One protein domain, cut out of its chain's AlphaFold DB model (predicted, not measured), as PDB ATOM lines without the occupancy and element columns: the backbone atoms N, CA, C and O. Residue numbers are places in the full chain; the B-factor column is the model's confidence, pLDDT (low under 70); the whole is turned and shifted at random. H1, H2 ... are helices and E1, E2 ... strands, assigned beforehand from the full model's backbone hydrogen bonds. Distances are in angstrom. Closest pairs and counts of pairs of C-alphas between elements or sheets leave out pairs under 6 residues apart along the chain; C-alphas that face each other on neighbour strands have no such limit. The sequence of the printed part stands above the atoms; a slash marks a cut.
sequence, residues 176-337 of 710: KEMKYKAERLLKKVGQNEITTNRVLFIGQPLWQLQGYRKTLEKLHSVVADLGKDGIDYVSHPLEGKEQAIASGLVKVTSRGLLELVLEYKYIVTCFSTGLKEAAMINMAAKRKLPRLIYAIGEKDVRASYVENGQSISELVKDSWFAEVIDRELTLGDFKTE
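AT A GLANCE: This is residues 176 to 337 of the 710 residues of the protein "APH domain-containing protein" of Synechococcus sp. (strain CC9311) (UniProt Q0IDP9). A short, twisted sheet of four parallel strands, in the order E2 E1 E3 E4, makes the core, with H3 and H4 packed over one face and H2 over the other. H1 packs on H3 and H4, H5 meets the first residues of H2, and a tail of short helices, H6, H7 and H8, follows. Residues 235 to 256 have no named element, but residues 251 to 252 pair in parallel with 232 to 233 of E2. The printed part has 162 residues, in order H1 E1 H2 E2 H3 E3 H4 E4 H5 H6 H7 H8, of mixed class, compact, with a radius of gyration of the C-alphas of 15.4 A and spans of 42 by 38 by 31 A.

HOW THE PARTS SIT: H1, residues 176 to 189, touches H3, residues 257 to 263, closest at the C-alphas of Leu 185 and Glu 259, 6.9 A. With residues 178 to 183 alone H1 touches H4, residues 274 to 284, closest at the C-alphas of Lys 179 and Ala 284, 5.5 A. E1, residues 196 to 202, is the parallel neighbour of E2, residues 231 to 234, with N 232 and O 199 2.8 A apart, and of E3, residues 264 to 269, with N 200 and O 266 2.9 A apart. E3 and E4, residues 291 to 294, are parallel, with N 267 and O 291 2.8 A apart. H2, residues 210 to 225, runs along the strands over E1 at a height of 10.2 A over the sheet. On the opposite face H3 is over E1 at 8.6 A. H3 and H4 touch at a steep tilt of 58 degrees, closest at the C-alphas of Val 261 and Ala 278, 5.4 A. E1, H2, E2 and E3, H4, E4 are strand-helix-strand units, parallel neighbour strands with a helix between, and E2, H3, E3 is a split one, with E1 between its strands; the crossovers are right-handed. H5, residues 299 to 308, and H2 touch only at their ends, closest at the C-alphas of Gly 211 and Val 301, 5.8 A. H6, residues 312 to 317, and H7, residues 321 to 324, are close but not clearly touching, as are H8, residues 331 to 336, and H2. Every O i to N i+4 pair is within hydrogen-bond range in H2, H4, H5 and H6, against 9 of 10 in H1, 1 of 2 in H8, and 1 of 3 in H3, which has 3 of 4 O i to N i+3 pairs; H7 is too short for such a pair.

IN THESE COORDINATES: H1 begins at C-alpha 176 (280.411, 251.644, 303.944) and is 20.1 A long. H2 is 23.1 A, E1 15.7 A, H4 14.9 A. H8 ends at C-alpha 336 (278.583, 218.404, 299.969).

THE WHOLE: The two C-alphas farthest apart, of Lys 187 and Lys 299, are 42.6 A apart. The printed part has no cut, and E2 to H3 is a long link of 22 residues. Mean pLDDT of the printed part is 73.8; residues 190 to 195, 241 to 249 and 308 to 337 are under 70.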
ATOM      1  N   LYS A 176     280.504 250.659 302.869       80.62
ATOM      2  CA  LYS A 176     280.411 251.644 303.944       80.62
ATOM      3  C   LYS A 176     278.999 251.712 304.517       80.62
ATOM      4  O   LYS A 176     278.808 251.627 305.730       80.62
ATOM      5  N   GLU A 177     278.009 251.809 303.634       81.88
ATOM      6  CA  GLU A 177     276.602 251.808 304.020       81.88
ATOM      7  C   GLU A 177     276.141 250.411 304.451       81.88
ATOM      8  O   GLU A 177     275.429 250.282 305.450       81.88
ATOM      9  N   MET A 178     276.558 249.364 303.731       81.69
ATOM     10  CA  MET A 178     276.155 247.990 304.042       81.69
ATOM     11  C   MET A 178     276.618 247.551 305.428       81.69
ATOM     12  O   MET A 178     275.811 247.003 306.171       81.69
ATOM     13  N   LYS A 179     277.862 247.849 305.821       81.75
ATOM     14  CA  LYS A 179     278.404 247.538 307.150       81.75
ATOM     15  C   LYS A 179     277.592 248.211 308.252       81.75
ATOM     16  O   LYS A 179     277.127 247.540 309.168       81.75
ATOM     17  N   TYR A 180     277.329 249.511 308.115       84.31
ATOM     18  CA  TYR A 180     276.518 250.250 309.082       84.31
ATOM     19  C   TYR A 180     275.082 249.703 309.183       84.31
ATOM     20  O   TYR A 180     274.535 249.552 310.280       84.31
ATOM     21  N   LYS A 181     274.453 249.377 308.046       84.06
ATOM     22  CA  LYS A 181     273.114 248.770 308.029       84.06
ATOM     23  C   LYS A 181     273.111 247.373 308.641       84.06
ATOM     24  O   LYS A 181     272.217 247.082 309.432       84.06
ATOM     25  N   ALA A 182     274.103 246.547 308.317       82.12
ATOM     26  CA  ALA A 182     274.256 245.202 308.854       82.12
ATOM     27  C   ALA A 182     274.405 245.247 310.379       82.12
ATOM     28  O   ALA A 182     273.653 244.581 311.081       82.12
ATOM     29  N   GLU A 183     275.270 246.115 310.909       84.12
ATOM     30  CA  GLU A 183     275.438 246.319 312.355       84.12
ATOM     31  C   GLU A 183     274.132 246.748 313.047       84.12
ATOM     32  O   GLU A 183     273.808 246.263 314.133       84.12
ATOM     33  N   ARG A 184     273.339 247.633 312.426       85.06
ATOM     34  CA  ARG A 184     272.026 248.034 312.964       85.06
ATOM     35  C   ARG A 184     270.999 246.913 312.911       85.06
ATOM     36  O   ARG A 184     270.197 246.794 313.835       85.06
ATOM     37  N   LEU A 185     270.991 246.127 311.842       81.38
ATOM     38  CA  LEU A 185     270.058 245.015 311.689       81.38
ATOM     39  C   LEU A 185     270.405 243.861 312.615       81.38
ATOM     40  O   LEU A 185     269.499 243.304 313.214       81.38
ATOM     41  N   LEU A 186     271.685 243.590 312.860       79.19
ATOM     42  CA  LEU A 186     272.111 242.635 313.883       79.19
ATOM     43  C   LEU A 186     271.570 242.979 315.271       79.19
ATOM     44  O   LEU A 186     271.145 242.092 316.005       79.19
ATOM     45  N   LYS A 187     271.534 244.270 315.626       81.75
ATOM     46  CA  LYS A 187     270.922 244.711 316.888       81.75
ATOM     47  C   LYS A 187     269.417 244.430 316.945       81.75
ATOM     48  O   LYS A 187     268.893 244.255 318.036       81.75
ATOM     49  N   LYS A 188     268.731 244.405 315.797       79.94
ATOM     50  CA  LYS A 188     267.289 244.127 315.704       79.94
ATOM     51  C   LYS A 188     266.971 242.632 315.652       79.94
ATOM     52  O   LYS A 188     266.027 242.202 316.296       79.94
ATOM     53  N   VAL A 189     267.733 241.869 314.870       70.88
ATOM     54  CA  VAL A 189     267.496 240.439 314.602       70.88
ATOM     55  C   VAL A 189     268.067 239.553 315.722       70.88
ATOM     56  O   VAL A 189     267.703 238.389 315.840       70.88
ATOM     57  N   GLY A 190     268.919 240.109 316.590       69.50
ATOM     58  CA  GLY A 190     269.652 239.353 317.600       69.50
ATOM     59  C   GLY A 190     270.939 238.760 317.020       69.50
ATOM     60  O   GLY A 190     271.061 238.534 315.817       69.50
ATOM     61  N   GLN A 191     271.942 238.548 317.874       64.31
ATOM     62  CA  GLN A 191     273.290 238.182 317.420       64.31
ATOM     63  C   GLN A 191     273.411 236.746 316.886       64.31
ATOM     64  O   GLN A 191     274.371 236.480 316.167       64.31
ATOM     65  N   ASN A 192     272.478 235.833 317.193       55.81
ATOM     66  CA  ASN A 192     272.857 234.418 317.235       55.81
ATOM     67  C   ASN A 192     272.226 233.420 316.267       55.81
ATOM     68  O   ASN A 192     272.841 232.367 316.151       55.81
ATOM     69  N   GLU A 193     271.145 233.657 315.512       60.44
ATOM     70  CA  GLU A 193     270.654 232.568 314.641       60.44
ATOM     71  C   GLU A 193     270.246 232.971 313.226       60.44
ATOM     72  O   GLU A 193     269.669 234.021 312.946       60.44
ATOM     73  N   ILE A 194     270.651 232.117 312.284       63.91
ATOM     74  CA  ILE A 194     270.041 231.990 310.965       63.91
ATOM     75  C   ILE A 194     268.698 231.323 311.248       63.91
ATOM     76  O   ILE A 194     268.669 230.163 311.650       63.91
ATOM     77  N   THR A 195     267.615 232.076 311.135       67.25
ATOM     78  CA  THR A 195     266.314 231.692 311.698       67.25
ATOM     79  C   THR A 195     265.447 230.912 310.723       67.25
ATOM     80  O   THR A 195     264.452 230.327 311.143       67.25
ATOM     81  N   THR A 196     265.797 230.882 309.432       79.38
ATOM     82  CA  THR A 196     264.963 230.235 308.416       79.38
ATOM     83  C   THR A 196     265.633 229.029 307.764       79.38
ATOM     84  O   THR A 196     266.781 229.075 307.313       79.38
ATOM     85  N   ASN A 197     264.867 227.937 307.679       82.12
ATOM     86  CA  ASN A 197     265.187 226.763 306.869       82.12
ATOM     87  C   ASN A 197     264.780 226.940 305.395       82.12
ATOM     88  O   ASN A 197     264.959 226.015 304.608       82.12
ATOM     89  N   ARG A 198     264.264 228.110 305.003       90.88
ATOM     90  CA  ARG A 198     263.921 228.442 303.614       90.88
ATOM     91  C   ARG A 198     265.160 228.813 302.803       90.88
ATOM     92  O   ARG A 198     266.220 229.136 303.346       90.88
ATOM     93  N   VAL A 199     265.008 228.787 301.484       89.56
ATOM     94  CA  VAL A 199     266.019 229.245 300.525       89.56
ATOM     95  C   VAL A 199     265.657 230.640 300.031       89.56
ATOM     96  O   VAL A 199     264.516 230.875 299.647       89.56
ATOM     97  N   LEU A 200     266.617 231.565 300.029       92.75
ATOM     98  CA  LEU A 200     266.453 232.878 299.410       92.75
ATOM     99  C   LEU A 200     266.902 232.796 297.958       92.75
ATOM    100  O   LEU A 200     268.058 232.476 297.701       92.75
ATOM    101  N   PHE A 201     266.034 233.129 297.017       91.88
ATOM    102  CA  PHE A 201     266.395 233.294 295.619       91.88
ATOM    103  C   PHE A 201     266.417 234.779 295.252       91.88
ATOM    104  O   PHE A 201     265.409 235.477 295.378       91.88
ATOM    105  N   ILE A 202     267.570 235.270 294.800       90.81
ATOM    106  CA  ILE A 202     267.742 236.642 294.317       90.81
ATOM    107  C   ILE A 202     267.463 236.651 292.811       90.81
ATOM    108  O   ILE A 202     268.271 236.143 292.023       90.81
ATOM    109  N   GLY A 203     266.320 237.231 292.440       88.50
ATOM    110  CA  GLY A 203     265.833 237.398 291.073       88.50
ATOM    111  C   GLY A 203     266.795 238.189 290.190       88.50
ATOM    112  O   GLY A 203     267.633 238.934 290.702       88.50
ATOM    113  N   GLN A 204     266.711 238.003 288.872       82.81
ATOM    114  CA  GLN A 204     267.621 238.554 287.859       82.81
ATOM    115  C   GLN A 204     266.878 238.906 286.569       82.81
ATOM    116  O   GLN A 204     265.835 238.313 286.300       82.81
ATOM    117  N   PRO A 205     267.416 239.805 285.718       81.94
ATOM    118  CA  PRO A 205     266.751 240.229 284.492       81.94
ATOM    119  C   PRO A 205     266.818 239.196 283.351       81.94
ATOM    120  O   PRO A 205     267.201 239.496 282.223       81.94
ATOM    121  N   LEU A 206     266.480 237.951 283.682       84.88
ATOM    122  CA  LEU A 206     266.548 236.758 282.846       84.88
ATOM    123  C   LEU A 206     265.185 236.053 282.755       84.88
ATOM    124  O   LEU A 206     265.112 234.950 282.223       84.88
ATOM    125  N   TRP A 207     264.102 236.655 283.265       84.50
ATOM    126  CA  TRP A 207     262.758 236.054 283.308       84.50
ATOM    127  C   TRP A 207     262.205 235.681 281.925       84.50
ATOM    128  O   TRP A 207     261.360 234.795 281.808       84.50
ATOM    129  N   GLN A 208     262.696 236.343 280.877       85.50
ATOM    130  CA  GLN A 208     262.395 236.071 279.474       85.50
ATOM    131  C   GLN A 208     263.019 234.766 278.958       85.50
ATOM    132  O   GLN A 208     262.583 234.244 277.934       85.50
ATOM    133  N   LEU A 209     264.040 234.240 279.638       87.88
ATOM    134  CA  LEU A 209     264.713 233.003 279.255       87.88
ATOM    135  C   LEU A 209     263.918 231.801 279.768       87.88
ATOM    136  O   LEU A 209     263.596 231.701 280.954       87.88
ATOM    137  N   GLN A 210     263.641 230.840 278.888       90.00
ATOM    138  CA  GLN A 210     262.907 229.632 279.262       90.00
ATOM    139  C   GLN A 210     263.658 228.835 280.341       90.00
ATOM    140  O   GLN A 210     263.035 228.290 281.258       90.00
ATOM    141  N   GLY A 211     264.988 228.788 280.271       88.94
ATOM    142  CA  GLY A 211     265.810 228.138 281.285       88.94
ATOM    143  C   GLY A 211     265.790 228.836 282.639       88.94
ATOM    144  O   GLY A 211     265.997 228.182 283.656       88.94
ATOM    145  N   TYR A 212     265.470 230.127 282.722       88.75
ATOM    146  CA  TYR A 212     265.355 230.786 284.021       88.75
ATOM    147  C   TYR A 212     264.178 230.218 284.824       88.75
ATOM    148  O   TYR A 212     264.325 229.831 285.984       88.75
ATOM    149  N   ARG A 213     263.030 230.040 284.162       88.44
ATOM    150  CA  ARG A 213     261.867 229.361 284.745       88.44
ATOM    151  C   ARG A 213     262.171 227.906 285.110       88.44
ATOM    152  O   ARG A 213     261.894 227.501 286.235       88.44
ATOM    153  N   LYS A 214     262.769 227.137 284.192       88.19
ATOM    154  CA  LYS A 214     263.154 225.735 284.454       88.19
ATOM    155  C   LYS A 214     264.110 225.621 285.643       88.19
ATOM    156  O   LYS A 214     264.009 224.687 286.431       88.19
ATOM    157  N   THR A 215     265.011 226.591 285.797       86.94
ATOM    158  CA  THR A 215     265.925 226.680 286.941       86.94
ATOM    159  C   THR A 215     265.156 226.814 288.258       86.94
ATOM    160  O   THR A 215     265.456 226.094 289.211       86.94
ATOM    161  N   LEU A 216     264.142 227.688 288.315       88.25
ATOM    162  CA  LEU A 216     263.279 227.856 289.490       88.25
ATOM    163  C   LEU A 216     262.444 226.600 289.785       88.25
ATOM    164  O   LEU A 216     262.318 226.215 290.945       88.25
ATOM    165  N   GLU A 217     261.923 225.934 288.752       87.94
ATOM    166  CA  GLU A 217     261.189 224.664 288.866       87.94
ATOM    167  C   GLU A 217     262.073 223.546 289.443       87.94
ATOM    168  O   GLU A 217     261.698 222.902 290.429       87.94
ATOM    169  N   LYS A 218     263.285 223.369 288.899       85.69
ATOM    170  CA  LYS A 218     264.278 222.410 289.407       85.69
ATOM    171  C   LYS A 218     264.686 222.733 290.844       85.69
ATOM    172  O   LYS A 218     264.712 221.840 291.688       85.69
ATOM    173  N   LEU A 219     264.955 224.005 291.147       85.44
ATOM    174  CA  LEU A 219     265.309 224.430 292.499       85.44
ATOM    175  C   LEU A 219     264.176 224.153 293.493       85.44
ATOM    176  O   LEU A 219     264.447 223.672 294.587       85.44
ATOM    177  N   HIS A 220     262.921 224.416 293.123       88.38
ATOM    178  CA  HIS A 220     261.766 224.126 293.971       88.38
ATOM    179  C   HIS A 220     261.670 222.636 294.316       88.38
ATOM    180  O   HIS A 220     261.511 222.300 295.489       88.38
ATOM    181  N   SER A 221     261.848 221.754 293.325       84.19
ATOM    182  CA  SER A 221     261.898 220.302 293.553       84.19
ATOM    183  C   SER A 221     263.007 219.927 294.538       84.19
ATOM    184  O   SER A 221     262.746 219.278 295.544       84.19
ATOM    185  N   VAL A 222     264.232 220.418 294.314       81.56
ATOM    186  CA  VAL A 222     265.386 220.130 295.182       81.56
ATOM    187  C   VAL A 222     265.164 220.634 296.612       81.56
ATOM    188  O   VAL A 222     265.515 219.959 297.578       81.56
ATOM    189  N   VAL A 223     264.577 221.820 296.777       83.31
ATOM    190  CA  VAL A 223     264.272 222.403 298.093       83.31
ATOM    191  C   VAL A 223     263.227 221.566 298.836       83.31
ATOM    192  O   VAL A 223     263.403 221.320 300.032       83.31
ATOM    193  N   ALA A 224     262.196 221.080 298.137       84.44
ATOM    194  CA  ALA A 224     261.199 220.173 298.702       84.44
ATOM    195  C   ALA A 224     261.827 218.833 299.133       84.44
ATOM    196  O   ALA A 224     261.625 218.405 300.271       84.44
ATOM    197  N   ASP A 225     262.671 218.234 298.289       79.06
ATOM    198  CA  ASP A 225     263.360 216.965 298.578       79.06
ATOM    199  C   ASP A 225     264.333 217.067 299.768       79.06
ATOM    200  O   ASP A 225     264.581 216.096 300.486       79.06
ATOM    201  N   LEU A 226     264.884 218.259 300.018       77.88
ATOM    202  CA  LEU A 226     265.733 218.549 301.179       77.88
ATOM    203  C   LEU A 226     264.940 218.820 302.472       77.88
ATOM    204  O   LEU A 226     265.559 219.148 303.494       77.88
ATOM    205  N   GLY A 227     263.606 218.719 302.437       82.44
ATOM    206  CA  GLY A 227     262.727 218.987 303.577       82.44
ATOM    207  C   GLY A 227     262.807 220.438 304.058       82.44
ATOM    208  O   GLY A 227     262.798 220.694 305.262       82.44
ATOM    209  N   LYS A 228     262.995 221.389 303.137       82.12
ATOM    210  CA  LYS A 228     263.049 222.829 303.431       82.12
ATOM    211  C   LYS A 228     261.665 223.448 303.257       82.12
ATOM    212  O   LYS A 228     260.899 223.016 302.405       82.12
ATOM    213  N   ASP A 229     261.371 224.517 303.999       85.31
ATOM    214  CA  ASP A 229     260.006 225.078 304.044       85.31
ATOM    215  C   ASP A 229     259.592 225.814 302.749       85.31
ATOM    216  O   ASP A 229     258.459 226.286 302.634       85.31
ATOM    217  N   GLY A 230     260.504 225.966 301.783       90.44
ATOM    218  CA  GLY A 230     260.254 226.553 300.465       90.44
ATOM    219  C   GLY A 230     261.278 227.614 300.055       90.44
ATOM    220  O   GLY A 230     262.341 227.756 300.666       90.44
ATOM    221  N   ILE A 231     260.937 228.364 299.003       91.00
ATOM    222  CA  ILE A 231     261.776 229.417 298.419       91.00
ATOM    223  C   ILE A 231     261.116 230.778 298.642       91.00
ATOM    224  O   ILE A 231     259.948 230.971 298.300       91.00
ATOM    225  N   ASP A 232     261.870 231.730 299.184       92.06
ATOM    226  CA  ASP A 232     261.516 233.147 299.157       92.06
ATOM    227  C   ASP A 232     262.246 233.834 298.012       92.06
ATOM    228  O   ASP A 232     263.443 233.639 297.826       92.06
ATOM    229  N   TYR A 233     261.522 234.634 297.242       90.62
ATOM    230  CA  TYR A 233     262.011 235.227 296.007       90.62
ATOM    231  C   TYR A 233     262.049 236.748 296.116       90.62
ATOM    232  O   TYR A 233     261.038 237.390 296.415       90.62
ATOM    233  N   VAL A 234     263.223 237.326 295.873       89.75
ATOM    234  CA  VAL A 234     263.424 238.776 295.793       89.75
ATOM    235  C   VAL A 234     263.480 239.150 294.325       89.75
ATOM    236  O   VAL A 234     264.487 238.887 293.676       89.75
ATOM    237  N   SER A 235     262.418 239.761 293.806       86.44
ATOM    238  CA  SER A 235     262.367 240.173 292.404       86.44
ATOM    239  C   SER A 235     263.478 241.156 292.054       86.44
ATOM    240  O   SER A 235     263.787 242.071 292.827       86.44
ATOM    241  N   HIS A 236     264.051 241.000 290.862       83.19
ATOM    242  CA  HIS A 236     264.930 242.022 290.311       83.19
ATOM    243  C   HIS A 236     264.133 243.314 290.052       83.19
ATOM    244  O   HIS A 236     262.985 243.235 289.626       83.19
ATOM    245  N   PRO A 237     264.713 244.517 290.216       77.75
ATOM    246  CA  PRO A 237     263.998 245.772 289.954       77.75
ATOM    247  C   PRO A 237     263.460 245.939 288.525       77.75
ATOM    248  O   PRO A 237     262.595 246.779 288.305       77.75
ATOM    249  N   LEU A 238     263.996 245.176 287.565       75.19
ATOM    250  CA  LEU A 238     263.529 245.164 286.173       75.19
ATOM    251  C   LEU A 238     262.428 244.126 285.911       75.19
ATOM    252  O   LEU A 238     261.786 244.199 284.871       75.19
ATOM    253  N   GLU A 239     262.193 243.183 286.826       79.75
ATOM    254  CA  GLU A 239     261.079 242.244 286.703       79.75
ATOM    255  C   GLU A 239     259.767 242.985 286.980       79.75
ATOM    256  O   GLU A 239     259.562 243.543 288.064       79.75
ATOM    257  N   GLY A 240     258.851 242.991 286.011       72.56
ATOM    258  CA  GLY A 240     257.496 243.483 286.236       72.56
ATOM    259  C   GLY A 240     256.774 242.664 287.312       72.56
ATOM    260  O   GLY A 240     257.001 241.463 287.454       72.56
ATOM    261  N   LYS A 241     255.839 243.289 288.046       67.88
ATOM    262  CA  LYS A 241     255.034 242.607 289.086       67.88
ATOM    263  C   LYS A 241     254.287 241.371 288.562       67.88
ATOM    264  O   LYS A 241     254.078 240.432 289.316       67.88
ATOM    265  N   GLU A 242     253.908 241.380 287.283       60.09
ATOM    266  CA  GLU A 242     253.210 240.280 286.597       60.09
ATOM    267  C   GLU A 242     254.168 239.281 285.923       60.09
ATOM    268  O   GLU A 242     253.763 238.183 285.552       60.09
ATOM    269  N   GLN A 243     255.446 239.643 285.775       63.38
ATOM    270  CA  GLN A 243     256.477 238.859 285.082       63.38
ATOM    271  C   GLN A 243     257.290 237.966 286.032       63.38
ATOM    272  O   GLN A 243     258.123 237.183 285.578       63.38
ATOM    273  N   ALA A 244     257.020 238.037 287.339       55.16
ATOM    274  CA  ALA A 244     257.499 237.086 288.336       55.16
ATOM    275  C   ALA A 244     256.817 235.713 288.140       55.16
ATOM    276  O   ALA A 244     255.901 235.323 288.862       55.16
ATOM    277  N   ILE A 245     257.246 234.986 287.110       57.12
ATOM    278  CA  ILE A 245     256.912 233.579 286.858       57.12
ATOM    279  C   ILE A 245     257.723 232.754 287.880       57.12
ATOM    280  O   ILE A 245     258.927 232.941 287.991       57.12
ATOM    281  N   ALA A 246     257.173 231.857 288.700       52.75
ATOM    282  CA  ALA A 246     256.042 230.963 288.502       52.75
ATOM    283  C   ALA A 246     255.019 231.043 289.647       52.75
ATOM    284  O   ALA A 246     255.366 230.919 290.824       52.75
ATOM    285  N   SER A 247     253.742 231.184 289.293       55.31
ATOM    286  CA  SER A 247     252.613 231.164 290.223       55.31
ATOM    287  C   SER A 247     252.629 229.890 291.079       55.31
ATOM    288  O   SER A 247     252.306 228.810 290.591       55.31
ATOM    289  N   GLY A 248     253.023 230.026 292.348       66.62
ATOM    290  CA  GLY A 248     252.963 228.971 293.364       66.62
ATOM    291  C   GLY A 248     254.292 228.311 293.752       66.62
ATOM    292  O   GLY A 248     254.324 227.652 294.785       66.62
ATOM    293  N   LEU A 249     255.387 228.501 293.001       69.56
ATOM    294  CA  LEU A 249     256.681 227.862 293.323       69.56
ATOM    295  C   LEU A 249     257.518 228.649 294.337       69.56
ATOM    296  O   LEU A 249     258.403 228.101 294.990       69.56
ATOM    297  N   VAL A 250     257.282 229.952 294.456       79.44
ATOM    298  CA  VAL A 250     258.085 230.836 295.303       79.44
ATOM    299  C   VAL A 250     257.201 231.842 296.029       79.44
ATOM    300  O   VAL A 250     256.162 232.266 295.521       79.44
ATOM    301  N   LYS A 251     257.626 232.265 297.221       81.75
ATOM    302  CA  LYS A 251     256.988 233.353 297.965       81.75
ATOM    303  C   LYS A 251     257.733 234.654 297.683       81.75
ATOM    304  O   LYS A 251     258.840 234.859 298.177       81.75
ATOM    305  N   VAL A 252     257.128 235.541 296.897       79.12
ATOM    306  CA  VAL A 252     257.702 236.868 296.636       79.12
ATOM    307  C   VAL A 252     257.702 237.678 297.929       79.12
ATOM    308  O   VAL A 252     256.681 237.787 298.610       79.12
ATOM    309  N   THR A 253     258.853 238.240 298.283       80.75
ATOM    310  CA  THR A 253     259.004 239.074 299.477       80.75
ATOM    311  C   THR A 253     259.248 240.528 299.092       80.75
ATOM    312  O   THR A 253     260.027 240.828 298.194       80.75
ATOM    313  N   SER A 254     258.587 241.450 299.794       80.56
ATOM    314  CA  SER A 254     258.809 242.897 299.663       80.56
ATOM    315  C   SER A 254     259.886 243.420 300.618       80.56
ATOM    316  O   SER A 254     260.111 244.628 300.701       80.56
ATOM    317  N   ARG A 255     260.508 242.530 301.401       83.69
ATOM    318  CA  ARG A 255     261.539 242.892 302.377       83.69
ATOM    319  C   ARG A 255     262.837 243.272 301.670       83.69
ATOM    320  O   ARG A 255     263.152 242.765 300.597       83.69
ATOM    321  N   GLY A 256     263.610 244.156 302.294       82.31
ATOM    322  CA  GLY A 256     264.899 244.574 301.750       82.31
ATOM    323  C   GLY A 256     265.903 243.418 301.724       82.31
ATOM    324  O   GLY A 256     266.040 242.697 302.712       82.31
ATOM    325  N   LEU A 257     266.654 243.290 300.624       84.25
ATOM    326  CA  LEU A 257     267.660 242.238 300.433       84.25
ATOM    327  C   LEU A 257     268.621 242.119 301.626       84.25
ATOM    328  O   LEU A 257     268.910 241.019 302.077       84.25
ATOM    329  N   LEU A 258     269.066 243.249 302.180       82.50
ATOM    330  CA  LEU A 258     270.043 243.278 303.269       82.50
ATOM    331  C   LEU A 258     269.531 242.632 304.573       82.50
ATOM    332  O   LEU A 258     270.326 242.081 305.328       82.50
ATOM    333  N   GLU A 259     268.221 242.670 304.827       83.94
ATOM    334  CA  GLU A 259     267.615 241.958 305.962       83.94
ATOM    335  C   GLU A 259     267.576 240.455 305.690       83.94
ATOM    336  O   GLU A 259     267.972 239.651 306.529       83.94
ATOM    337  N   LEU A 260     267.157 240.089 304.479       88.81
ATOM    338  CA  LEU A 260     267.000 238.700 304.071       88.81
ATOM    339  C   LEU A 260     268.349 237.971 304.049       88.81
ATOM    340  O   LEU A 260     268.469 236.887 304.598       88.81
ATOM    341  N   VAL A 261     269.418 238.561 303.515       88.25
ATOM    342  CA  VAL A 261     270.716 237.860 303.449       88.25
ATOM    343  C   VAL A 261     271.323 237.537 304.822       88.25
ATOM    344  O   VAL A 261     272.206 236.684 304.900       88.25
ATOM    345  N   LEU A 262     270.878 238.196 305.898       86.56
ATOM    346  CA  LEU A 262     271.302 237.901 307.272       86.56
ATOM    347  C   LEU A 262     270.493 236.764 307.915       86.56
ATOM    348  O   LEU A 262     270.941 236.184 308.900       86.56
ATOM    349  N   GLU A 263     269.311 236.441 307.395       87.94
ATOM    350  CA  GLU A 263     268.401 235.465 308.004       87.94
ATOM    351  C   GLU A 263     268.518 234.065 307.398       87.94
ATOM    352  O   GLU A 263     268.208 233.087 308.078       87.94
ATOM    353  N   TYR A 264     268.968 233.956 306.144       89.69
ATOM    354  CA  TYR A 264     268.861 232.727 305.355       89.69
ATOM    355  C   TYR A 264     270.154 231.925 305.350       89.69
ATOM    356  O   TYR A 264     271.248 232.461 305.211       89.69
ATOM    357  N   LYS A 265     270.011 230.598 305.438       84.31
ATOM    358  CA  LYS A 265     271.136 229.658 305.358       84.31
ATOM    359  C   LYS A 265     271.615 229.423 303.929       84.31
ATOM    360  O   LYS A 265     272.787 229.114 303.732       84.31
ATOM    361  N   TYR A 266     270.708 229.519 302.964       85.62
ATOM    362  CA  TYR A 266     270.947 229.241 301.552       85.62
ATOM    363  C   TYR A 266     270.477 230.439 300.740       85.62
ATOM    364  O   TYR A 266     269.322 230.851 300.863       85.62
ATOM    365  N   ILE A 267     271.368 230.986 299.923       87.69
ATOM    366  CA  ILE A 267     271.088 232.109 299.036       87.69
ATOM    367  C   ILE A 267     271.495 231.693 297.632       87.69
ATOM    368  O   ILE A 267     272.640 231.315 297.392       87.69
ATOM    369  N   VAL A 268     270.542 231.753 296.716       87.25
ATOM    370  CA  VAL A 268     270.657 231.256 295.351       87.25
ATOM    371  C   VAL A 268     270.404 232.404 294.380       87.25
ATOM    372  O   VAL A 268     269.572 233.274 294.630       87.25
ATOM    373  N   THR A 269     271.103 232.417 293.256       87.75
ATOM    374  CA  THR A 269     270.782 233.284 292.118       87.75
ATOM    375  C   THR A 269     271.256 232.632 290.826       87.75
ATOM    376  O   THR A 269     272.137 231.779 290.860       87.75
ATOM    377  N   CYS A 270     270.732 233.037 289.672       79.00
ATOM    378  CA  CYS A 270     271.322 232.633 288.393       79.00
ATOM    379  C   CYS A 270     272.568 233.463 288.060       79.00
ATOM    380  O   CYS A 270     273.531 232.937 287.522       79.00
ATOM    381  N   PHE A 271     272.578 234.755 288.388       71.75
ATOM    382  CA  PHE A 271     273.652 235.657 287.979       71.75
ATOM    383  C   PHE A 271     273.546 236.992 288.728       71.75
ATOM    384  O   PHE A 271     272.801 237.848 288.294       71.75
ATOM    385  N   SER A 272     274.224 237.201 289.862       70.56
ATOM    386  CA  SER A 272     274.059 238.446 290.633       70.56
ATOM    387  C   SER A 272     275.285 238.828 291.444       70.56
ATOM    388  O   SER A 272     275.873 237.981 292.117       70.56
ATOM    389  N   THR A 273     275.574 240.129 291.526       72.38
ATOM    390  CA  THR A 273     276.429 240.663 292.598       72.38
ATOM    391  C   THR A 273     275.796 240.470 293.980       72.38
ATOM    392  O   THR A 273     276.508 240.515 294.978       72.38
ATOM    393  N   GLY A 274     274.500 240.146 294.060       78.81
ATOM    394  CA  GLY A 274     273.778 239.868 295.299       78.81
ATOM    395  C   GLY A 274     274.391 238.759 296.163       78.81
ATOM    396  O   GLY A 274     274.326 238.860 297.385       78.81
ATOM    397  N   LEU A 275     275.051 237.742 295.585       79.19
ATOM    398  CA  LEU A 275     275.786 236.750 296.394       79.19
ATOM    399  C   LEU A 275     277.045 237.351 297.028       79.19
ATOM    400  O   LEU A 275     277.333 237.083 298.192       79.19
ATOM    401  N   LYS A 276     277.772 238.192 296.283       76.88
ATOM    402  CA  LYS A 276     278.927 238.935 296.802       76.88
ATOM    403  C   LYS A 276     278.480 239.866 297.931       76.88
ATOM    404  O   LYS A 276     279.065 239.837 299.007       76.88
ATOM    405  N   GLU A 277     277.394 240.609 297.719       79.38
ATOM    406  CA  GLU A 277     276.786 241.478 298.729       79.38
ATOM    407  C   GLU A 277     276.347 240.678 299.966       79.38
ATOM    408  O   GLU A 277     276.644 241.073 301.091       79.38
ATOM    409  N   ALA A 278     275.724 239.509 299.791       83.31
ATOM    410  CA  ALA A 278     275.361 238.627 300.899       83.31
ATOM    411  C   ALA A 278     276.585 238.146 301.697       83.31
ATOM    412  O   ALA A 278     276.548 238.144 302.932       83.31
ATOM    413  N   ALA A 279     277.672 237.774 301.012       81.12
ATOM    414  CA  ALA A 279     278.934 237.405 301.650       81.12
ATOM    415  C   ALA A 279     279.497 238.573 302.469       81.12
ATOM    416  O   ALA A 279     279.770 238.442 303.661       81.12
ATOM    417  N   MET A 280     279.592 239.735 301.829       76.31
ATOM    418  CA  MET A 280     280.061 240.997 302.394       76.31
ATOM    419  C   MET A 280     279.291 241.392 303.654       76.31
ATOM    420  O   MET A 280     279.894 241.694 304.685       76.31
ATOM    421  N   ILE A 281     277.961 241.341 303.593       82.44
ATOM    422  CA  ILE A 281     277.067 241.683 304.700       82.44
ATOM    423  C   ILE A 281     277.265 240.717 305.872       82.44
ATOM    424  O   ILE A 281     277.414 241.168 307.008       82.44
ATOM    425  N   ASN A 282     277.334 239.407 305.616       83.44
ATOM    426  CA  ASN A 282     277.542 238.410 306.670       83.44
ATOM    427  C   ASN A 282     278.942 238.502 307.300       83.44
ATOM    428  O   ASN A 282     279.070 238.385 308.519       83.44
ATOM    429  N   MET A 283     279.981 238.784 306.508       79.31
ATOM    430  CA  MET A 283     281.340 239.007 307.017       79.31
ATOM    431  C   MET A 283     281.435 240.279 307.858       79.31
ATOM    432  O   MET A 283     281.979 240.245 308.962       79.31
ATOM    433  N   ALA A 284     280.861 241.388 307.384       77.62
ATOM    434  CA  ALA A 284     280.778 242.633 308.145       77.62
ATOM    435  C   ALA A 284     280.018 242.436 309.468       77.62
ATOM    436  O   ALA A 284     280.397 242.987 310.500       77.62
ATOM    437  N   ALA A 285     278.992 241.586 309.440       82.06
ATOM    438  CA  ALA A 285     278.217 241.163 310.594       82.06
ATOM    439  C   ALA A 285     278.936 240.159 311.520       82.06
ATOM    440  O   ALA A 285     278.377 239.789 312.552       82.06
ATOM    441  N   LYS A 286     280.148 239.697 311.177       81.56
ATOM    442  CA  LYS A 286     280.873 238.620 311.881       81.56
ATOM    443  C   LYS A 286     280.038 237.341 312.051       81.56
ATOM    444  O   LYS A 286     280.181 236.625 313.040       81.56
ATOM    445  N   ARG A 287     279.156 237.054 311.092       77.75
ATOM    446  CA  ARG A 287     278.324 235.846 311.065       77.75
ATOM    447  C   ARG A 287     278.966 234.765 310.212       77.75
ATOM    448  O   ARG A 287     279.770 235.034 309.321       77.75
ATOM    449  N   LYS A 288     278.550 233.522 310.459       79.56
ATOM    450  CA  LYS A 288     278.836 232.419 309.546       79.56
ATOM    451  C   LYS A 288     278.218 232.735 308.185       79.56
ATOM    452  O   LYS A 288     277.034 233.057 308.112       79.56
ATOM    453  N   LEU A 289     279.023 232.624 307.134       74.69
ATOM    454  CA  LEU A 289     278.561 232.826 305.770       74.69
ATOM    455  C   LEU A 289     277.417 231.852 305.433       74.69
ATOM    456  O   LEU A 289     277.512 230.663 305.768       74.69
ATOM    457  N   PRO A 290     276.357 232.327 304.762       79.56
ATOM    458  CA  PRO A 290     275.363 231.444 304.181       79.56
ATOM    459  C   PRO A 290     275.991 230.629 303.046       79.56
ATOM    460  O   PRO A 290     277.058 230.956 302.522       79.56
ATOM    461  N   ARG A 291     275.312 229.559 302.638       80.38
ATOM    462  CA  ARG A 291     275.648 228.846 301.407       80.38
ATOM    463  C   ARG A 291     275.165 229.678 300.226       80.38
ATOM    464  O   ARG A 291     273.962 229.855 300.051       80.38
ATOM    465  N   LEU A 292     276.111 230.212 299.464       79.12
ATOM    466  CA  LEU A 292     275.883 231.037 298.281       79.12
ATOM    467  C   LEU A 292     275.952 230.138 297.044       79.12
ATOM    468  O   LEU A 292     276.937 229.424 296.895       79.12
ATOM    469  N   ILE A 293     274.927 230.141 296.194       78.69
ATOM    470  CA  ILE A 293     274.770 229.159 295.109       78.69
ATOM    471  C   ILE A 293     274.415 229.868 293.797       78.69
ATOM    472  O   ILE A 293     273.436 230.613 293.735       78.69
ATOM    473  N   TYR A 294     275.173 229.592 292.734       77.69
ATOM    474  CA  TYR A 294     274.800 229.965 291.368       77.69
ATOM    475  C   TYR A 294     274.021 228.835 290.689       77.69
ATOM    476  O   TYR A 294     274.509 227.713 290.593       77.69
ATOM    477  N   ALA A 295     272.824 229.129 290.188       82.94
ATOM    478  CA  ALA A 295     271.973 228.181 289.477       82.94
ATOM    479  C   ALA A 295     271.992 228.480 287.965       82.94
ATOM    480  O   ALA A 295     271.135 229.195 287.454       82.94
ATOM    481  N   ILE A 296     273.006 227.966 287.259       79.81
ATOM    482  CA  ILE A 296     273.273 228.239 285.826       79.81
ATOM    483  C   ILE A 296     273.242 226.981 284.943       79.81
ATOM    484  O   ILE A 296     273.868 226.930 283.884       79.81
ATOM    485  N   GLY A 297     272.538 225.936 285.387       74.50
ATOM    486  CA  GLY A 297     272.514 224.644 284.694       74.50
ATOM    487  C   GLY A 297     271.894 224.711 283.293       74.50
ATOM    488  O   GLY A 297     272.356 224.020 282.386       74.50
ATOM    489  N   GLU A 298     270.892 225.572 283.098       84.44
ATOM    490  CA  GLU A 298     270.163 225.699 281.835       84.44
ATOM    491  C   GLU A 298     270.974 226.447 280.764       84.44
ATOM    492  O   GLU A 298     271.638 227.445 281.041       84.44
ATOM    493  N   LYS A 299     270.923 225.956 279.518       84.62
ATOM    494  CA  LYS A 299     271.822 226.381 278.431       84.62
ATOM    495  C   LYS A 299     271.712 227.868 278.081       84.62
ATOM    496  O   LYS A 299     272.734 228.503 277.853       84.62
ATOM    497  N   ASP A 300     270.504 228.413 278.005       84.69
ATOM    498  CA  ASP A 300     270.240 229.826 277.698       84.69
ATOM    499  C   ASP A 300     270.618 230.753 278.867       84.69
ATOM    500  O   ASP A 300     271.214 231.804 278.641       84.69
ATOM    501  N   VAL A 301     270.379 230.332 280.114       82.19
ATOM    502  CA  VAL A 301     270.871 231.028 281.318       82.19
ATOM    503  C   VAL A 301     272.398 231.047 281.335       82.19
ATOM    504  O   VAL A 301     272.999 232.094 281.575       82.19
ATOM    505  N   ARG A 302     273.039 229.913 281.027       80.69
ATOM    506  CA  ARG A 302     274.498 229.801 280.932       80.69
ATOM    507  C   ARG A 302     275.060 230.637 279.793       80.69
ATOM    508  O   ARG A 302     276.056 231.315 279.994       80.69
ATOM    509  N   ALA A 303     274.438 230.613 278.616       78.94
ATOM    510  CA  ALA A 303     274.848 231.437 277.485       78.94
ATOM    511  C   ALA A 303     274.773 232.922 277.851       78.94
ATOM    512  O   ALA A 303     275.766 233.627 277.703       78.94
ATOM    513  N   SER A 304     273.664 233.359 278.459       78.25
ATOM    514  CA  SER A 304     273.535 234.719 278.981       78.25
ATOM    515  C   SER A 304     274.572 235.027 280.064       78.25
ATOM    516  O   SER A 304     275.039 236.154 280.151       78.25
ATOM    517  N   TYR A 305     274.956 234.058 280.892       73.69
ATOM    518  CA  TYR A 305     276.030 234.220 281.872       73.69
ATOM    519  C   TYR A 305     277.428 234.264 281.232       73.69
ATOM    520  O   TYR A 305     278.303 234.955 281.725       73.69
ATOM    521  N   VAL A 306     277.686 233.557 280.138       70.31
ATOM    522  CA  VAL A 306     278.983 233.637 279.444       70.31
ATOM    523  C   VAL A 306     279.090 234.940 278.653       70.31
ATOM    524  O   VAL A 306     280.153 235.552 278.611       70.31
ATOM    525  N   GLU A 307     277.987 235.366 278.040       70.12
ATOM    526  CA  GLU A 307     277.908 236.572 277.217       70.12
ATOM    527  C   GLU A 307     277.875 237.847 278.067       70.12
ATOM    528  O   GLU A 307     278.636 238.782 277.826       70.12
ATOM    529  N   ASN A 308     277.010 237.868 279.082       64.44
ATOM    530  CA  ASN A 308     276.736 239.049 279.905       64.44
ATOM    531  C   ASN A 308     277.310 238.925 281.314       64.44
ATOM    532  O   ASN A 308     277.351 239.905 282.063       64.44
ATOM    533  N   GLY A 309     277.705 237.714 281.706       57.22
ATOM    534  CA  GLY A 309     278.239 237.476 283.026       57.22
ATOM    535  C   GLY A 309     279.691 237.865 283.155       57.22
ATOM    536  O   GLY A 309     280.511 237.781 282.246       57.22
ATOM    537  N   GLN A 310     279.997 238.356 284.347       55.38
ATOM    538  CA  GLN A 310     281.353 238.674 284.749       55.38
ATOM    539  C   GLN A 310     282.232 237.432 284.563       55.38
ATOM    540  O   GLN A 310     281.788 236.309 284.820       55.38
ATOM    541  N   SER A 311     283.518 237.627 284.261       46.00
ATOM    542  CA  SER A 311     284.535 236.611 284.545       46.00
ATOM    543  C   SER A 311     284.692 236.460 286.067       46.00
ATOM    544  O   SER A 311     285.770 236.629 286.633       46.00
ATOM    545  N   ILE A 312     283.617 236.086 286.774       44.72
ATOM    546  CA  ILE A 312     283.815 235.366 288.021       44.72
ATOM    547  C   ILE A 312     284.504 234.057 287.681       44.72
ATOM    548  O   ILE A 312     285.078 233.515 288.588       44.72
ATOM    549  N   SER A 313     284.547 233.592 286.421       40.97
ATOM    550  CA  SER A 313     285.393 232.475 285.990       40.97
ATOM    551  C   SER A 313     286.827 232.553 286.528       40.97
ATOM    552  O   SER A 313     287.417 231.514 286.723       40.97
ATOM    553  N   GLU A 314     287.386 233.727 286.851       44.34
ATOM    554  CA  GLU A 314     288.689 233.838 287.533       44.34
ATOM    555  C   GLU A 314     288.606 233.865 289.068       44.34
ATOM    556  O   GLU A 314     289.452 233.277 289.728       44.34
ATOM    557  N   LEU A 315     287.558 234.460 289.652       43.53
ATOM    558  CA  LEU A 315     287.206 234.269 291.075       43.53
ATOM    559  C   LEU A 315     286.778 232.818 291.380       43.53
ATOM    560  O   LEU A 315     286.805 232.384 292.531       43.53
ATOM    561  N   VAL A 316     286.364 232.100 290.336       41.53
ATOM    562  CA  VAL A 316     285.732 230.789 290.328       41.53
ATOM    563  C   VAL A 316     286.654 229.716 289.752       41.53
ATOM    564  O   VAL A 316     286.480 228.557 290.080       41.53
ATOM    565  N   LYS A 317     287.690 230.057 288.976       42.16
ATOM    566  CA  LYS A 317     288.697 229.096 288.474       42.16
ATOM    567  C   LYS A 317     289.403 228.377 289.619       42.16
ATOM    568  O   LYS A 317     289.694 227.196 289.499       42.16
ATOM    569  N   ASP A 318     289.589 229.082 290.735       39.84
ATOM    570  CA  ASP A 318     290.128 228.535 291.988       39.84
ATOM    571  C   ASP A 318     289.036 228.251 293.038       39.84
ATOM    572  O   ASP A 318     289.315 228.154 294.241       39.84
ATOM    573  N   SER A 319     287.784 228.194 292.588       41.00
ATOM    574  CA  SER A 319     286.588 227.860 293.348       41.00
ATOM    575  C   SER A 319     286.018 226.564 292.794       41.00
ATOM    576  O   SER A 319     286.062 226.302 291.596       41.00
ATOM    577  N   TRP A 320     285.415 225.760 293.653       38.22
ATOM    578  CA  TRP A 320     284.822 224.499 293.222       38.22
ATOM    579  C   TRP A 320     283.708 224.687 292.167       38.22
ATOM    580  O   TRP A 320     283.465 223.814 291.340       38.22
ATOM    581  N   PHE A 321     283.102 225.880 292.098       38.19
ATOM    582  CA  PHE A 321     282.050 226.196 291.132       38.19
ATOM    583  C   PHE A 321     282.460 226.026 289.661       38.19
ATOM    584  O   PHE A 321     281.568 225.790 288.853       38.19
ATOM    585  N   ALA A 322     283.750 226.093 289.296       40.62
ATOM    586  CA  ALA A 322     284.188 225.876 287.912       40.62
ATOM    587  C   ALA A 322     283.914 224.443 287.407       40.62
ATOM    588  O   ALA A 322     283.679 224.266 286.214       40.62
ATOM    589  N   GLU A 323     283.879 223.442 288.296       39.50
ATOM    590  CA  GLU A 323     283.551 222.049 287.941       39.50
ATOM    591  C   GLU A 323     282.036 221.787 287.854       39.50
ATOM    592  O   GLU A 323     281.602 220.870 287.155       39.50
ATOM    593  N   VAL A 324     281.219 222.598 288.537       40.84
ATOM    594  CA  VAL A 324     279.759 222.413 288.639       40.84
ATOM    595  C   VAL A 324     279.014 222.992 287.426       40.84
ATOM    596  O   VAL A 324     277.901 222.562 287.129       40.84
ATOM    597  N   ILE A 325     279.628 223.915 286.670       44.34
ATOM    598  CA  ILE A 325     278.998 224.594 285.517       44.34
ATOM    599  C   ILE A 325     278.499 223.602 284.448       44.34
ATOM    600  O   ILE A 325     277.540 223.910 283.743       44.34
ATOM    601  N   ASP A 326     279.076 222.398 284.358       40.12
ATOM    602  CA  ASP A 326     278.760 221.406 283.321       40.12
ATOM    603  C   ASP A 326     277.912 220.206 283.773       40.12
ATOM    604  O   ASP A 326     277.693 219.286 282.981       40.12
ATOM    605  N   ARG A 327     277.386 220.193 285.005       45.03
ATOM    606  CA  ARG A 327     276.594 219.062 285.531       45.03
ATOM    607  C   ARG A 327     275.200 219.511 285.977       45.03
ATOM    608  O   ARG A 327     275.008 220.653 286.389       45.03
ATOM    609  N   GLU A 328     274.197 218.636 285.857       50.38
ATOM    610  CA  GLU A 328     272.878 218.897 286.451       50.38
ATOM    611  C   GLU A 328     273.002 218.976 287.976       50.38
ATOM    612  O   GLU A 328     273.675 218.146 288.577       50.38
ATOM    613  N   LEU A 329     272.338 219.958 288.595       50.34
ATOM    614  CA  LEU A 329     272.295 220.099 290.052       50.34
ATOM    615  C   LEU A 329     271.614 218.874 290.673       50.34
ATOM    616  O   LEU A 329     270.404 218.694 290.536       50.34
ATOM    617  N   THR A 330     272.379 218.057 291.388       55.78
ATOM    618  CA  THR A 330     271.873 216.902 292.131       55.78
ATOM    619  C   THR A 330     271.646 217.236 293.608       55.78
ATOM    620  O   THR A 330     272.199 218.187 294.170       55.78
ATOM    621  N   LEU A 331     270.866 216.397 294.298       43.62
ATOM    622  CA  LEU A 331     270.695 216.460 295.757       43.62
ATOM    623  C   LEU A 331     272.035 216.289 296.517       43.62
ATOM    624  O   LEU A 331     272.157 216.723 297.666       43.62
ATOM    625  N   GLY A 332     273.030 215.645 295.891       50.66
ATOM    626  CA  GLY A 332     274.385 215.469 296.420       50.66
ATOM    627  C   GLY A 332     275.192 216.768 296.424       50.66
ATOM    628  O   GLY A 332     275.832 217.082 297.430       50.66
ATOM    629  N   ASP A 333     275.072 217.580 295.374       52.31
ATOM    630  CA  ASP A 333     275.787 218.861 295.241       52.31
ATOM    631  C   ASP A 333     275.331 219.865 296.316       52.31
ATOM    632  O   ASP A 333     276.133 220.556 296.944       52.31
ATOM    633  N   PHE A 334     274.036 219.855 296.660       47.75
ATOM    634  CA  PHE A 334     273.488 220.672 297.753       47.75
ATOM    635  C   PHE A 334     273.992 220.270 299.150       47.75
ATOM    636  O   PHE A 334     274.002 221.096 300.077       47.75
ATOM    637  N   LYS A 335     274.366 218.999 299.344       41.19
ATOM    638  CA  LYS A 335     274.799 218.460 300.642       41.19
ATOM    639  C   LYS A 335     276.299 218.666 300.888       41.19
ATOM    640  O   LYS A 335     276.655 218.915 302.045       41.19
ATOM    641  N   THR A 336     277.129 218.636 299.844       43.34
ATOM    642  CA  THR A 336     278.583 218.404 299.969       43.34
ATOM    643  C   THR A 336     279.451 219.669 300.042       43.34
ATOM    644  O   THR A 336     280.548 219.596 300.586       43.34
ATOM    645  N   GLU A 337     278.996 220.853 299.615       42.22
ATOM    646  CA  GLU A 337     279.957 221.943 299.354       42.22
ATOM    647  C   GLU A 337     279.817 223.184 300.245       42.22
ATOM    648  O   GLU A 337     278.756 223.799 300.396       42.22
TER     649      GLU A 337